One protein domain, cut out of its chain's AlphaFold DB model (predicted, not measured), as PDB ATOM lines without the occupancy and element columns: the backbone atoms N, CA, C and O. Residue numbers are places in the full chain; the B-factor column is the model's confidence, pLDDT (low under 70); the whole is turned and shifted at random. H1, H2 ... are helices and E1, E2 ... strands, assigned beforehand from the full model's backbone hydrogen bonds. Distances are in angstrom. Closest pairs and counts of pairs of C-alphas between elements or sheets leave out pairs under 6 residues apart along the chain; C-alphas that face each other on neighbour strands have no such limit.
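This is residues 40 to 140 of the 192 residues of the protein "Unannotated protein" of freshwater metagenome (UniProt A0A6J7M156). A small parallel sheet, E1 E2 E3, lies between the long helix H3 over one face and the short helix H1 over the other, near the edge strand E1. Beyond one end of this sheet, E3 runs on into the two-stranded antiparallel ribbon E4 E5, which helps make the length. The 101 printed residues follow the order E1 H1 E2 E3 E4 H2 E5 H3, mixed helices and strands, with under half in named elements. The whole is compact, radius of gyration of the C-alphas 14.3 A, yet elongated, spanning 44 by 28 by 25 A.

Find C-alpha 42 at (189.714, 230.957, 199.062), where E1, residues 42 to 44, begins; E2 is residues 60 to 65, 12.5 A, and E3 78 to 82, 13.4 A. H1 is residues 48 to 55, 10.7 A, and H2 96 to 99. E4 is residues 84 to 87 and E5 110 to 113. H3, residues 117 to 132, runs 22.8 A to C-alpha 132 at (178.887, 230.897, 189.343).

Between E1 and E2 look at N 61 and O 42, 2.9 A; between E2 and E3, N 62 and O 79, 2.8 A. E1, H1, E2 form a strand-helix-strand unit, two parallel neighbour strands with a helix between, its crossover right-handed. H3 is on the sheet at a height of 9.7 A, closest at the C-alphas of Leu 61 and Phe 127, 6.9 A; H1 is on the opposite face, closest at Phe 42 and Ala 53, 6.7 A. E4 and E5 pair at N 86 and O 111, 3.0 A. H2 is not on the sheet E1 E2 E3; its Pro 96 and Phe 85 of E4 have C-alphas 7.1 A apart. In H1 and H3 every O i to N i+4 pair is within hydrogen-bond range; H2 is too short for one.

The C-alphas farthest apart, Val 89 and Gln 133, are 44.2 A apart. The printed part has no cut, and the link from E2 to E3 is long. Look for pLDDT under 70 at residues 70 to 74, 101 to 110 and 136 to 140.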
ATOM      1  N   ARG A  40     190.453 233.853 192.728       95.25
ATOM      2  CA  ARG A  40     189.009 233.843 192.451       95.25
ATOM      3  C   ARG A  40     188.194 233.610 193.726       95.25
ATOM      4  O   ARG A  40     187.126 234.185 193.885       95.25
ATOM      5  N   PHE A  41     188.698 232.746 194.601       95.44
ATOM      6  CA  PHE A  41     188.112 232.381 195.885       95.44
ATOM      7  C   PHE A  41     189.184 231.735 196.772       95.44
ATOM      8  O   PHE A  41     190.235 231.305 196.282       95.44
ATOM      9  N   PHE A  42     188.892 231.626 198.062       95.81
ATOM     10  CA  PHE A  42     189.714 230.957 199.062       95.81
ATOM     11  C   PHE A  42     188.951 229.779 199.685       95.81
ATOM     12  O   PHE A  42     187.766 229.888 199.995       95.81
ATOM     13  N   ILE A  43     189.637 228.652 199.877       95.38
ATOM     14  CA  ILE A  43     189.145 227.519 200.667       95.38
ATOM     15  C   ILE A  43     190.186 227.248 201.742       95.38
ATOM     16  O   ILE A  43     191.369 227.104 201.427       95.38
ATOM     17  N   GLY A  44     189.761 227.157 202.995       93.38
ATOM     18  CA  GLY A  44     190.689 226.897 204.085       93.38
ATOM     19  C   GLY A  44     190.001 226.678 205.419       93.38
ATOM     20  O   GLY A  44     188.815 226.379 205.483       93.38
ATOM     21  N   MET A  45     190.778 226.831 206.483       91.00
ATOM     22  CA  MET A  45     190.318 226.777 207.868       91.00
ATOM     23  C   MET A  45     190.558 228.132 208.538       91.00
ATOM     24  O   MET A  45     191.228 229.008 207.974       91.00
ATOM     25  N   GLN A  46     190.057 228.281 209.762       86.88
ATOM     26  CA  GLN A  46     190.324 229.452 210.593       86.88
ATOM     27  C   GLN A  46     191.824 229.622 210.830       86.88
ATOM     28  O   GLN A  46     192.471 228.804 211.480       86.88
ATOM     29  N   SER A  47     192.383 230.663 210.215       87.44
ATOM     30  CA  SER A  47     193.817 230.958 210.173       87.44
ATOM     31  C   SER A  47     194.044 232.400 209.713       87.44
ATOM     32  O   SER A  47     193.147 233.018 209.145       87.44
ATOM     33  N   GLY A  48     195.264 232.926 209.852       85.69
ATOM     34  CA  GLY A  48     195.586 234.276 209.361       85.69
ATOM     35  C   GLY A  48     195.414 234.464 207.840       85.69
ATOM     36  O   GLY A  48     195.218 235.584 207.369       85.69
ATOM     37  N   LEU A  49     195.428 233.381 207.048       90.75
ATOM     38  CA  LEU A  49     195.122 233.460 205.613       90.75
ATOM     39  C   LEU A  49     193.647 233.796 205.358       90.75
ATOM     40  O   LEU A  49     193.364 234.529 204.412       90.75
ATOM     41  N   GLN A  50     192.727 233.341 206.217       90.25
ATOM     42  CA  GLN A  50     191.321 233.751 206.156       90.25
ATOM     43  C   GLN A  50     191.191 235.265 206.354       90.25
ATOM     44  O   GLN A  50     190.474 235.912 205.596       90.25
ATOM     45  N   ASP A  51     191.909 235.842 207.321       86.88
ATOM     46  CA  ASP A  51     191.887 237.291 207.568       86.88
ATOM     47  C   ASP A  51     192.404 238.083 206.356       86.88
ATOM     48  O   ASP A  51     191.883 239.144 206.017       86.88
ATOM     49  N   THR A  52     193.388 237.535 205.640       90.75
ATOM     50  CA  THR A  52     193.898 238.144 204.402       90.75
ATOM     51  C   THR A  52     192.885 238.025 203.256       90.75
ATOM     52  O   THR A  52     192.739 238.950 202.460       90.75
ATOM     53  N   ALA A  53     192.161 236.903 203.166       91.50
ATOM     54  CA  ALA A  53     191.085 236.720 202.191       91.50
ATOM     55  C   ALA A  53     189.935 237.709 202.435       91.50
ATOM     56  O   ALA A  53     189.441 238.325 201.489       91.50
ATOM     57  N   LEU A  54     189.585 237.909 203.710       86.88
ATOM     58  CA  LEU A  54     188.614 238.897 204.177       86.88
ATOM     59  C   LEU A  54     189.022 240.321 203.802       86.88
ATOM     60  O   LEU A  54     188.209 241.054 203.247       86.88
ATOM     61  N   LEU A  55     190.283 240.693 204.045       89.31
ATOM     62  CA  LEU A  55     190.817 242.015 203.703       89.31
ATOM     63  C   LEU A  55     190.659 242.354 202.214       89.31
ATOM     64  O   LEU A  55     190.446 243.511 201.863       89.31
ATOM     65  N   TYR A  56     190.780 241.358 201.336       92.19
ATOM     66  CA  TYR A  56     190.624 241.530 199.889       92.19
ATOM     67  C   TYR A  56     189.223 241.181 199.371       92.19
ATOM     68  O   TYR A  56     189.048 241.105 198.149       92.19
ATOM     69  N   GLU A  57     188.263 240.949 200.269       90.44
ATOM     70  CA  GLU A  57     186.865 240.611 199.974       90.44
ATOM     71  C   GLU A  57     186.706 239.406 199.029       90.44
ATOM     72  O   GLU A  57     185.828 239.354 198.163       90.44
ATOM     73  N   ARG A  58     187.599 238.419 199.157       92.38
ATOM     74  CA  ARG A  58     187.560 237.206 198.331       92.38
ATOM     75  C   ARG A  58     186.453 236.273 198.828       92.38
ATOM     76  O   ARG A  58     186.420 236.019 200.025       92.38
ATOM     77  N   PRO A  59     185.629 235.670 197.947       92.25
ATOM     78  CA  PRO A  59     184.712 234.604 198.343       92.25
ATOM     79  C   PRO A  59     185.447 233.499 199.107       92.25
ATOM     80  O   PRO A  59     186.482 233.015 198.640       92.25
ATOM     81  N   CYS A  60     184.913 233.087 200.256       91.75
ATOM     82  CA  CYS A  60     185.576 232.135 201.145       91.75
ATOM     83  C   CYS A  60     184.681 230.945 201.478       91.75
ATOM     84  O   CYS A  60     183.537 231.126 201.892       91.75
ATOM     85  N   LEU A  61     185.244 229.742 201.412       92.56
ATOM     86  CA  LEU A  61     184.708 228.563 202.083       92.56
ATOM     87  C   LEU A  61     185.646 228.177 203.231       92.56
ATOM     88  O   LEU A  61     186.769 227.728 202.999       92.56
ATOM     89  N   ILE A  62     185.181 228.350 204.466       91.94
ATOM     90  CA  ILE A  62     185.927 227.984 205.668       91.94
ATOM     91  C   ILE A  62     185.377 226.666 206.203       91.94
ATOM     92  O   ILE A  62     184.253 226.595 206.693       91.94
ATOM     93  N   VAL A  63     186.164 225.606 206.082       91.38
ATOM     94  CA  VAL A  63     185.810 224.269 206.560       91.38
ATOM     95  C   VAL A  63     186.420 224.008 207.929       91.38
ATOM     96  O   VAL A  63     187.403 224.647 208.308       91.38
ATOM     97  N   ASN A  64     185.855 223.044 208.660       89.44
ATOM     98  CA  ASN A  64     186.355 222.618 209.968       89.44
ATOM     99  C   ASN A  64     186.585 223.800 210.931       89.44
ATOM    100  O   ASN A  64     187.618 223.880 211.602       89.44
ATOM    101  N   MET A  65     185.618 224.717 211.006       86.75
ATOM    102  CA  MET A  65     185.661 225.846 211.932       86.75
ATOM    103  C   MET A  65     185.550 225.348 213.376       86.75
ATOM    104  O   MET A  65     184.570 224.704 213.741       86.75
ATOM    105  N   TYR A  66     186.558 225.636 214.188       82.44
ATOM    106  CA  TYR A  66     186.623 225.279 215.601       82.44
ATOM    107  C   TYR A  66     186.105 226.389 216.520       82.44
ATOM    108  O   TYR A  66     185.707 226.096 217.641       82.44
ATOM    109  N   ASP A  67     186.104 227.643 216.065       79.75
ATOM    110  CA  ASP A  67     185.588 228.766 216.841       79.75
ATOM    111  C   ASP A  67     184.255 229.257 216.241       79.75
ATOM    112  O   ASP A  67     184.261 229.935 215.201       79.75
ATOM    113  N   PRO A  68     183.111 228.931 216.877       75.44
ATOM    114  CA  PRO A  68     181.788 229.393 216.481       75.44
ATOM    115  C   PRO A  68     181.644 230.904 216.617       75.44
ATOM    116  O   PRO A  68     180.746 231.489 216.023       75.44
ATOM    117  N   ASN A  69     182.571 231.594 217.276       72.12
ATOM    118  CA  ASN A  69     182.564 233.041 217.261       72.12
ATOM    119  C   ASN A  69     182.919 233.646 215.897       72.12
ATOM    120  O   ASN A  69     182.719 234.838 215.699       72.12
ATOM    121  N   PHE A  70     183.420 232.875 214.933       69.12
ATOM    122  CA  PHE A  70     183.559 233.321 213.539       69.12
ATOM    123  C   PHE A  70     182.449 232.781 212.637       69.12
ATOM    124  O   PHE A  70     182.562 232.865 211.417       69.12
ATOM    125  N   ALA A  71     181.398 232.213 213.229       62.38
ATOM    126  CA  ALA A  71     180.301 231.578 212.520       62.38
ATOM    127  C   ALA A  71     179.560 232.489 211.555       62.38
ATOM    128  O   ALA A  71     179.119 232.039 210.500       62.38
ATOM    129  N   LEU A  72     179.401 233.756 211.940       65.50
ATOM    130  CA  LEU A  72     178.754 234.737 211.093       65.50
ATOM    131  C   LEU A  72     179.654 235.029 209.890       65.50
ATOM    132  O   LEU A  72     180.779 235.512 210.072       65.50
ATOM    133  N   PRO A  73     179.184 234.767 208.661       65.88
ATOM    134  CA  PRO A  73     179.932 235.126 207.473       65.88
ATOM    135  C   PRO A  73     180.103 236.642 207.420       65.88
ATOM    136  O   PRO A  73     179.140 237.398 207.507       65.88
ATOM    137  N   PHE A  74     181.346 237.087 207.266       68.12
ATOM    138  CA  PHE A  74     181.676 238.511 207.175       68.12
ATOM    139  C   PHE A  74     181.133 239.167 205.902       68.12
ATOM    140  O   PHE A  74     180.884 240.367 205.891       68.12
ATOM    141  N   LEU A  75     180.981 238.384 204.832       73.69
ATOM    142  CA  LEU A  75     180.515 238.827 203.527       73.69
ATOM    143  C   LEU A  75     179.481 237.833 202.989       73.69
ATOM    144  O   LEU A  75     179.508 236.645 203.312       73.69
ATOM    145  N   VAL A  76     178.588 238.304 202.117       76.00
ATOM    146  CA  VAL A  76     177.493 237.492 201.547       76.00
ATOM    147  C   VAL A  76     177.981 236.258 200.780       76.00
ATOM    148  O   VAL A  76     177.269 235.262 200.667       76.00
ATOM    149  N   ASN A  77     179.214 236.313 200.280       81.19
ATOM    150  CA  ASN A  77     179.907 235.278 199.520       81.19
ATOM    151  C   ASN A  77     180.801 234.374 200.390       81.19
ATOM    152  O   ASN A  77     181.655 233.655 199.867       81.19
ATOM    153  N   HIS A  78     180.645 234.421 201.716       83.56
ATOM    154  CA  HIS A  78     181.371 233.566 202.650       83.56
ATOM    155  C   HIS A  78     180.489 232.413 203.118       83.56
ATOM    156  O   HIS A  78     179.296 232.582 203.376       83.56
ATOM    157  N   ARG A  79     181.072 231.223 203.224       84.44
ATOM    158  CA  ARG A  79     180.427 230.016 203.742       84.44
ATOM    159  C   ARG A  79     181.327 229.363 204.780       84.44
ATOM    160  O   ARG A  79     182.549 229.380 204.643       84.44
ATOM    161  N   GLY A  80     180.706 228.807 205.811       84.75
ATOM    162  CA  GLY A  80     181.377 228.177 206.938       84.75
ATOM    163  C   GLY A  80     180.805 226.793 207.220       84.75
ATOM    164  O   GLY A  80     179.606 226.576 207.056       84.75
ATOM    165  N   MET A  81     181.657 225.867 207.641       85.69
ATOM    166  CA  MET A  81     181.265 224.557 208.153       85.69
ATOM    167  C   MET A  81     182.011 224.309 209.460       85.69
ATOM    168  O   MET A  81     183.243 224.260 209.475       85.69
ATOM    169  N   PHE A  82     181.269 224.158 210.556       86.56
ATOM    170  CA  PHE A  82     181.849 223.858 211.863       86.56
ATOM    171  C   PHE A  82     182.458 222.474 211.917       86.56
ATOM    172  O   PHE A  82     182.003 221.554 211.243       86.56
ATOM    173  N   LYS A  83     183.467 222.329 212.771       87.94
ATOM    174  CA  LYS A  83     183.825 221.036 213.335       87.94
ATOM    175  C   LYS A  83     182.638 220.445 214.088       87.94
ATOM    176  O   LYS A  83     181.732 221.154 214.526       87.94
ATOM    177  N   ILE A  84     182.680 219.134 214.263       87.50
ATOM    178  CA  ILE A  84     181.692 218.427 215.069       87.50
ATOM    179  C   ILE A  84     182.084 218.610 216.535       87.50
ATOM    180  O   ILE A  84     183.159 218.166 216.939       87.50
ATOM    181  N   PHE A  85     181.243 219.283 217.321       85.50
ATOM    182  CA  PHE A  85     181.503 219.534 218.738       85.50
ATOM    183  C   PHE A  85     180.848 218.469 219.615       85.50
ATOM    184  O   PHE A  85     179.667 218.166 219.451       85.50
ATOM    185  N   HIS A  86     181.595 217.945 220.587       85.69
ATOM    186  CA  HIS A  86     181.094 216.994 221.579       85.69
ATOM    187  C   HIS A  86     181.488 217.400 222.987       85.69
ATOM    188  O   HIS A  86     182.643 217.739 223.222       85.69
ATOM    189  N   ASN A  87     180.574 217.271 223.942       83.69
ATOM    190  CA  ASN A  87     180.870 217.473 225.352       83.69
ATOM    191  C   ASN A  87     181.809 216.369 225.866       83.69
ATOM    192  O   ASN A  87     181.475 215.190 225.784       83.69
ATOM    193  N   LEU A  88     182.953 216.740 226.443       79.50
ATOM    194  CA  LEU A  88     183.979 215.793 226.904       79.50
ATOM    195  C   LEU A  88     183.522 214.884 228.056       79.50
ATOM    196  O   LEU A  88     184.059 213.793 228.222       79.50
ATOM    197  N   VAL A  89     182.551 215.329 228.857       81.50
ATOM    198  CA  VAL A  89     182.063 214.588 230.030       81.50
ATOM    199  C   VAL A  89     180.969 213.600 229.638       81.50
ATOM    200  O   VAL A  89     180.953 212.466 230.103       81.50
ATOM    201  N   THR A  90     180.035 214.037 228.795       84.81
ATOM    202  CA  THR A  90     178.839 213.255 228.443       84.81
ATOM    203  C   THR A  90     178.956 212.537 227.101       84.81
ATOM    204  O   THR A  90     178.168 211.638 226.833       84.81
ATOM    205  N   GLY A  91     179.899 212.933 226.241       84.31
ATOM    206  CA  GLY A  91     180.038 212.448 224.863       84.31
ATOM    207  C   GLY A  91     178.988 212.994 223.885       84.31
ATOM    208  O   GLY A  91     179.073 212.749 222.681       84.31
ATOM    209  N   ASN A  92     178.001 213.748 224.374       86.00
ATOM    210  CA  ASN A  92     176.894 214.240 223.562       86.00
ATOM    211  C   ASN A  92     177.348 215.308 222.565       86.00
ATOM    212  O   ASN A  92     178.204 216.133 222.880       86.00
ATOM    213  N   SER A  93     176.731 215.315 221.379       86.06
ATOM    214  CA  SER A  93     176.911 216.385 220.393       86.06
ATOM    215  C   SER A  93     176.464 217.727 220.972       86.06
ATOM    216  O   SER A  93     175.454 217.796 221.671       86.06
ATOM    217  N   ILE A  94     177.197 218.784 220.642       84.62
ATOM    218  CA  ILE A  94     176.883 220.165 221.005       84.62
ATOM    219  C   ILE A  94     176.523 220.926 219.731       84.62
ATOM    220  O   ILE A  94     177.201 220.794 218.709       84.62
ATOM    221  N   ASP A  95     175.463 221.725 219.791       82.12
ATOM    222  CA  ASP A  95     175.136 222.667 218.729       82.12
ATOM    223  C   ASP A  95     176.142 223.835 218.756       82.12
ATOM    224  O   ASP A  95     176.322 224.446 219.810       82.12
ATOM    225  N   PRO A  96     176.791 224.201 217.636       77.31
ATOM    226  CA  PRO A  96     177.662 225.373 217.582       77.31
ATOM    227  C   PRO A  96     177.029 226.664 218.127       77.31
ATOM    228  O   PRO A  96     177.758 227.482 218.680       77.31
ATOM    229  N   LEU A  97     175.702 226.849 218.025       76.19
ATOM    230  CA  LEU A  97     175.014 227.995 218.647       76.19
ATOM    231  C   LEU A  97     175.093 227.999 220.172       76.19
ATOM    232  O   LEU A  97     175.111 229.068 220.776       76.19
ATOM    233  N   ASP A  98     175.169 226.835 220.808       77.69
ATOM    234  CA  ASP A  98     175.292 226.742 222.265       77.69
ATOM    235  C   ASP A  98     176.689 227.146 222.756       77.69
ATOM    236  O   ASP A  98     176.915 227.237 223.964       77.69
ATOM    237  N   LEU A  99     177.630 227.356 221.831       75.81
ATOM    238  CA  LEU A  99     179.020 227.725 222.089       75.81
ATOM    239  C   LEU A  99     179.328 229.190 221.742       75.81
ATOM    240  O   LEU A  99     180.367 229.710 222.148       75.81
ATOM    241  N   VAL A 100     178.451 229.863 220.999       74.00
ATOM    242  CA  VAL A 100     178.597 231.284 220.659       74.00
ATOM    243  C   VAL A 100     178.558 232.120 221.931       74.00
ATOM    244  O   VAL A 100     177.748 231.863 222.820       74.00
ATOM    245  N   CYS A 101     179.415 233.142 222.016       64.19
ATOM    246  CA  CYS A 101     179.418 234.104 223.123       64.19
ATOM    247  C   CYS A 101     179.678 233.512 224.518       64.19
ATOM    248  O   CYS A 101     179.427 234.173 225.525       64.19
ATOM    249  N   ARG A 102     180.215 232.293 224.605       63.06
ATOM    250  CA  ARG A 102     180.701 231.736 225.869       63.06
ATOM    251  C   ARG A 102     182.176 232.087 226.020       63.06
ATOM    252  O   ARG A 102     182.977 231.777 225.143       63.06
ATOM    253  N   SER A 103     182.510 232.770 227.114       51.72
ATOM    254  CA  SER A 103     183.889 233.118 227.495       51.72
ATOM    255  C   SER A 103     184.688 231.910 227.970       51.72
ATOM    256  O   SER A 103     185.915 231.951 227.993       51.72
ATOM    257  N   ASP A 104     183.993 230.844 228.374       53.97
ATOM    258  CA  ASP A 104     184.612 229.569 228.703       53.97
ATOM    259  C   ASP A 104     185.271 229.076 227.418       53.97
ATOM    260  O   ASP A 104     184.578 228.772 226.442       53.97
ATOM    261  N   SER A 105     186.602 229.069 227.388       51.31
ATOM    262  CA  SER A 105     187.368 228.596 226.246       51.31
ATOM    263  C   SER A 105     186.761 227.277 225.770       51.31
ATOM    264  O   SER A 105     186.596 226.323 226.532       51.31
ATOM    265  N   ILE A 106     186.401 227.225 224.487       54.81
ATOM    266  CA  ILE A 106     185.860 226.037 223.799       54.81
ATOM    267  C   ILE A 106     186.717 224.783 224.091       54.81
ATOM    268  O   ILE A 106     186.226 223.654 224.050       54.81
ATOM    269  N   GLU A 107     187.975 225.013 224.472       52.78
ATOM    270  CA  GLU A 107     189.008 224.074 224.889       52.78
ATOM    271  C   GLU A 107     188.713 223.285 226.179       52.78
ATOM    272  O   GLU A 107     189.158 222.143 226.275       52.78
ATOM    273  N   GLU A 108     187.959 223.801 227.160       51.69
ATOM    274  CA  GLU A 108     187.823 223.087 228.447       51.69
ATOM    275  C   GLU A 108     186.741 221.998 228.457       51.69
ATOM    276  O   GLU A 108     186.745 221.131 229.335       51.69
ATOM    277  N   ARG A 109     185.788 222.015 227.514       56.53
ATOM    278  CA  ARG A 109     184.611 221.122 227.591       56.53
ATOM    279  C   ARG A 109     184.190 220.466 226.285       56.53
ATOM    280  O   ARG A 109     183.318 219.597 226.351       56.53
ATOM    281  N   SER A 110     184.795 220.821 225.149       65.31
ATOM    282  CA  SER A 110     184.351 220.322 223.847       65.31
ATOM    283  C   SER A 110     185.488 219.743 223.003       65.31
ATOM    284  O   SER A 110     186.433 220.449 222.667       65.31
ATOM    285  N   LEU A 111     185.384 218.473 222.599       71.88
ATOM    286  CA  LEU A 111     186.239 217.927 221.537       71.88
ATOM    287  C   LEU A 111     185.680 218.351 220.177       71.88
ATOM    288  O   LEU A 111     184.475 218.242 219.954       71.88
ATOM    289  N   ALA A 112     186.556 218.782 219.268       74.56
ATOM    290  CA  ALA A 112     186.191 219.178 217.913       74.56
ATOM    291  C   ALA A 112     186.711 218.159 216.880       74.56
ATOM    292  O   ALA A 112     187.906 218.133 216.570       74.56
ATOM    293  N   GLY A 113     185.814 217.325 216.350       83.56
ATOM    294  CA  GLY A 113     186.093 216.385 215.260       83.56
ATOM    295  C   GLY A 113     186.093 217.059 213.885       83.56
ATOM    296  O   GLY A 113     185.436 218.081 213.680       83.56
ATOM    297  N   GLU A 114     186.834 216.501 212.929       87.88
ATOM    298  CA  GLU A 114     186.805 216.963 211.536       87.88
ATOM    299  C   GLU A 114     185.575 216.434 210.792       87.88
ATOM    300  O   GLU A 114     185.067 215.352 211.093       87.88
ATOM    301  N   ASN A 115     185.103 217.194 209.804       90.06
ATOM    302  CA  ASN A 115     184.027 216.749 208.925       90.06
ATOM    303  C   ASN A 115     184.505 215.635 207.990       90.06
ATOM    304  O   ASN A 115     185.660 215.619 207.554       90.06
ATOM    305  N   ALA A 116     183.592 214.733 207.626       93.12
ATOM    306  CA  ALA A 116     183.878 213.665 206.679       93.12
ATOM    307  C   ALA A 116     184.186 214.216 205.273       93.12
ATOM    308  O   ALA A 116     183.693 215.270 204.867       93.12
ATOM    309  N   SER A 117     184.971 213.470 204.488       93.75
ATOM    310  CA  SER A 117     185.376 213.885 203.134       93.75
ATOM    311  C   SER A 117     184.183 214.146 202.201       93.75
ATOM    312  O   SER A 117     184.203 215.105 201.423       93.75
ATOM    313  N   ASP A 118     183.116 213.357 202.325       94.50
ATOM    314  CA  ASP A 118     181.890 213.528 201.538       94.50
ATOM    315  C   ASP A 118     181.166 214.837 201.883       94.50
ATOM    316  O   ASP A 118     180.679 215.540 200.991       94.50
ATOM    317  N   ASP A 119     181.160 215.226 203.161       92.06
ATOM    318  CA  ASP A 119     180.580 216.490 203.616       92.06
ATOM    319  C   ASP A 119     181.382 217.690 203.118       92.06
ATOM    320  O   ASP A 119     180.802 218.649 202.603       92.06
ATOM    321  N   LEU A 120     182.713 217.605 203.183       93.19
ATOM    322  CA  LEU A 120     183.609 218.622 202.629       93.19
ATOM    323  C   LEU A 120     183.409 218.774 201.114       93.19
ATOM    324  O   LEU A 120     183.321 219.890 200.598       93.19
ATOM    325  N   THR A 121     183.269 217.656 200.399       94.44
ATOM    326  CA  THR A 121     183.022 217.636 198.950       94.44
ATOM    327  C   THR A 121     181.676 218.266 198.601       94.44
ATOM    328  O   THR A 121     181.570 219.046 197.648       94.44
ATOM    329  N   ARG A 122     180.638 217.967 199.387       93.25
ATOM    330  CA  ARG A 122     179.307 218.563 199.235       93.25
ATOM    331  C   ARG A 122     179.332 220.069 199.498       93.25
ATOM    332  O   ARG A 122     178.792 220.826 198.690       93.25
ATOM    333  N   ALA A 123     179.996 220.511 200.566       91.25
ATOM    334  CA  ALA A 123     180.160 221.929 200.881       91.25
ATOM    335  C   ALA A 123     180.889 222.679 199.756       91.25
ATOM    336  O   ALA A 123     180.429 223.735 199.318       91.25
ATOM    337  N   LEU A 124     181.971 222.095 199.232       93.50
ATOM    338  CA  LEU A 124     182.712 222.643 198.099       93.50
ATOM    339  C   LEU A 124     181.839 222.770 196.849       93.50
ATOM    340  O   LEU A 124     181.816 223.827 196.223       93.50
ATOM    341  N   ARG A 125     181.095 221.719 196.489       93.50
ATOM    342  CA  ARG A 125     180.200 221.749 195.325       93.50
ATOM    343  C   ARG A 125     179.173 222.870 195.447       93.50
ATOM    344  O   ARG A 125     179.008 223.638 194.503       93.50
ATOM    345  N   ASN A 126     178.526 222.983 196.604       90.50
ATOM    346  CA  ASN A 126     177.524 224.018 196.850       90.50
ATOM    347  C   ASN A 126     178.137 225.422 196.761       90.50
ATOM    348  O   ASN A 126     177.557 226.309 196.141       90.50
ATOM    349  N   PHE A 127     179.333 225.608 197.324       91.50
ATOM    350  CA  PHE A 127     180.067 226.867 197.238       91.50
ATOM    351  C   PHE A 127     180.406 227.248 195.790       91.50
ATOM    352  O   PHE A 127     180.193 228.390 195.396       91.50
ATOM    353  N   LEU A 128     180.883 226.298 194.981       92.81
ATOM    354  CA  LEU A 128     181.204 226.549 193.573       92.81
ATOM    355  C   LEU A 128     179.958 226.874 192.744       92.81
ATOM    356  O   LEU A 128     180.016 227.764 191.905       92.81
ATOM    357  N   VAL A 129     178.825 226.207 192.992       92.19
ATOM    358  CA  VAL A 129     177.552 226.548 192.331       92.19
ATOM    359  C   VAL A 129     177.134 227.982 192.668       92.19
ATOM    360  O   VAL A 129     176.814 228.749 191.762       92.19
ATOM    361  N   ALA A 130     177.200 228.367 193.946       88.44
ATOM    362  CA  ALA A 130     176.875 229.726 194.383       88.44
ATOM    363  C   ALA A 130     177.836 230.783 193.809       88.44
ATOM    364  O   ALA A 130     177.421 231.905 193.531       88.44
ATOM    365  N   LEU A 131     179.106 230.419 193.594       90.06
ATOM    366  CA  LEU A 131     180.114 231.292 192.995       90.06
ATOM    367  C   LEU A 131     179.829 231.621 191.519       90.06
ATOM    368  O   LEU A 131     180.193 232.705 191.071       90.06
ATOM    369  N   GLU A 132     179.224 230.697 190.765       91.00
ATOM    370  CA  GLU A 132     178.887 230.897 189.343       91.00
ATOM    371  C   GLU A 132     177.523 231.563 189.129       91.00
ATOM    372  O   GLU A 132     177.279 232.140 188.071       91.00
ATOM    373  N   GLN A 133     176.615 231.437 190.095       86.31
ATOM    374  CA  GLN A 133     175.265 231.986 190.012       86.31
ATOM    375  C   GLN A 133     175.211 233.298 190.794       86.31
ATOM    376  O   GLN A 133     175.729 234.314 190.346       86.31
ATOM    377  N   GLU A 134     174.626 233.270 191.983       79.50
ATOM    378  CA  GLU A 134     174.725 234.324 192.977       79.50
ATOM    379  C   GLU A 134     174.684 233.671 194.355       79.50
ATOM    380  O   GLU A 134     174.030 232.645 194.561       79.50
ATOM    381  N   PHE A 135     175.354 234.285 195.327       74.81
ATOM    382  CA  PHE A 135     175.194 233.873 196.712       74.81
ATOM    383  C   PHE A 135     173.841 234.381 197.222       74.81
ATOM    384  O   PHE A 135     173.624 235.598 197.225       74.81
ATOM    385  N   PRO A 136     172.935 233.499 197.681       64.94
ATOM    386  CA  PRO A 136     171.644 233.929 198.201       64.94
ATOM    387  C   PRO A 136     171.842 234.911 199.364       64.94
ATOM    388  O   PRO A 136     172.436 234.569 200.390       64.94
ATOM    389  N   ARG A 137     171.354 236.151 199.192       55.06
ATOM    390  CA  ARG A 137     171.524 237.255 200.160       55.06
ATOM    391  C   ARG A 137     170.831 237.001 201.498       55.06
ATOM    392  O   ARG A 137     171.261 237.540 202.507       55.06
ATOM    393  N   ASN A 138     169.779 236.185 201.496       46.22
ATOM    394  CA  ASN A 138     168.963 235.888 202.676       46.22
ATOM    395  C   ASN A 138     169.444 234.628 203.418       46.22
ATOM    396  O   ASN A 138     168.869 234.256 204.434       46.22
ATOM    397  N   GLU A 139     170.475 233.958 202.900       45.94
ATOM    398  CA  GLU A 139     171.008 232.693 203.419       45.94
ATOM    399  C   GLU A 139     172.502 232.825 203.725       45.94
ATOM    400  O   GLU A 139     173.301 231.923 203.470       45.94
ATOM    401  N   VAL A 140     172.904 233.984 204.247       50.62
ATOM    402  CA  VAL A 140     174.244 234.170 204.809       50.62
ATOM    403  C   VAL A 140     174.458 233.071 205.868       50.62
ATOM    404  O   VAL A 140     175.433 232.323 205.800       50.62
TER     405      VAL A 140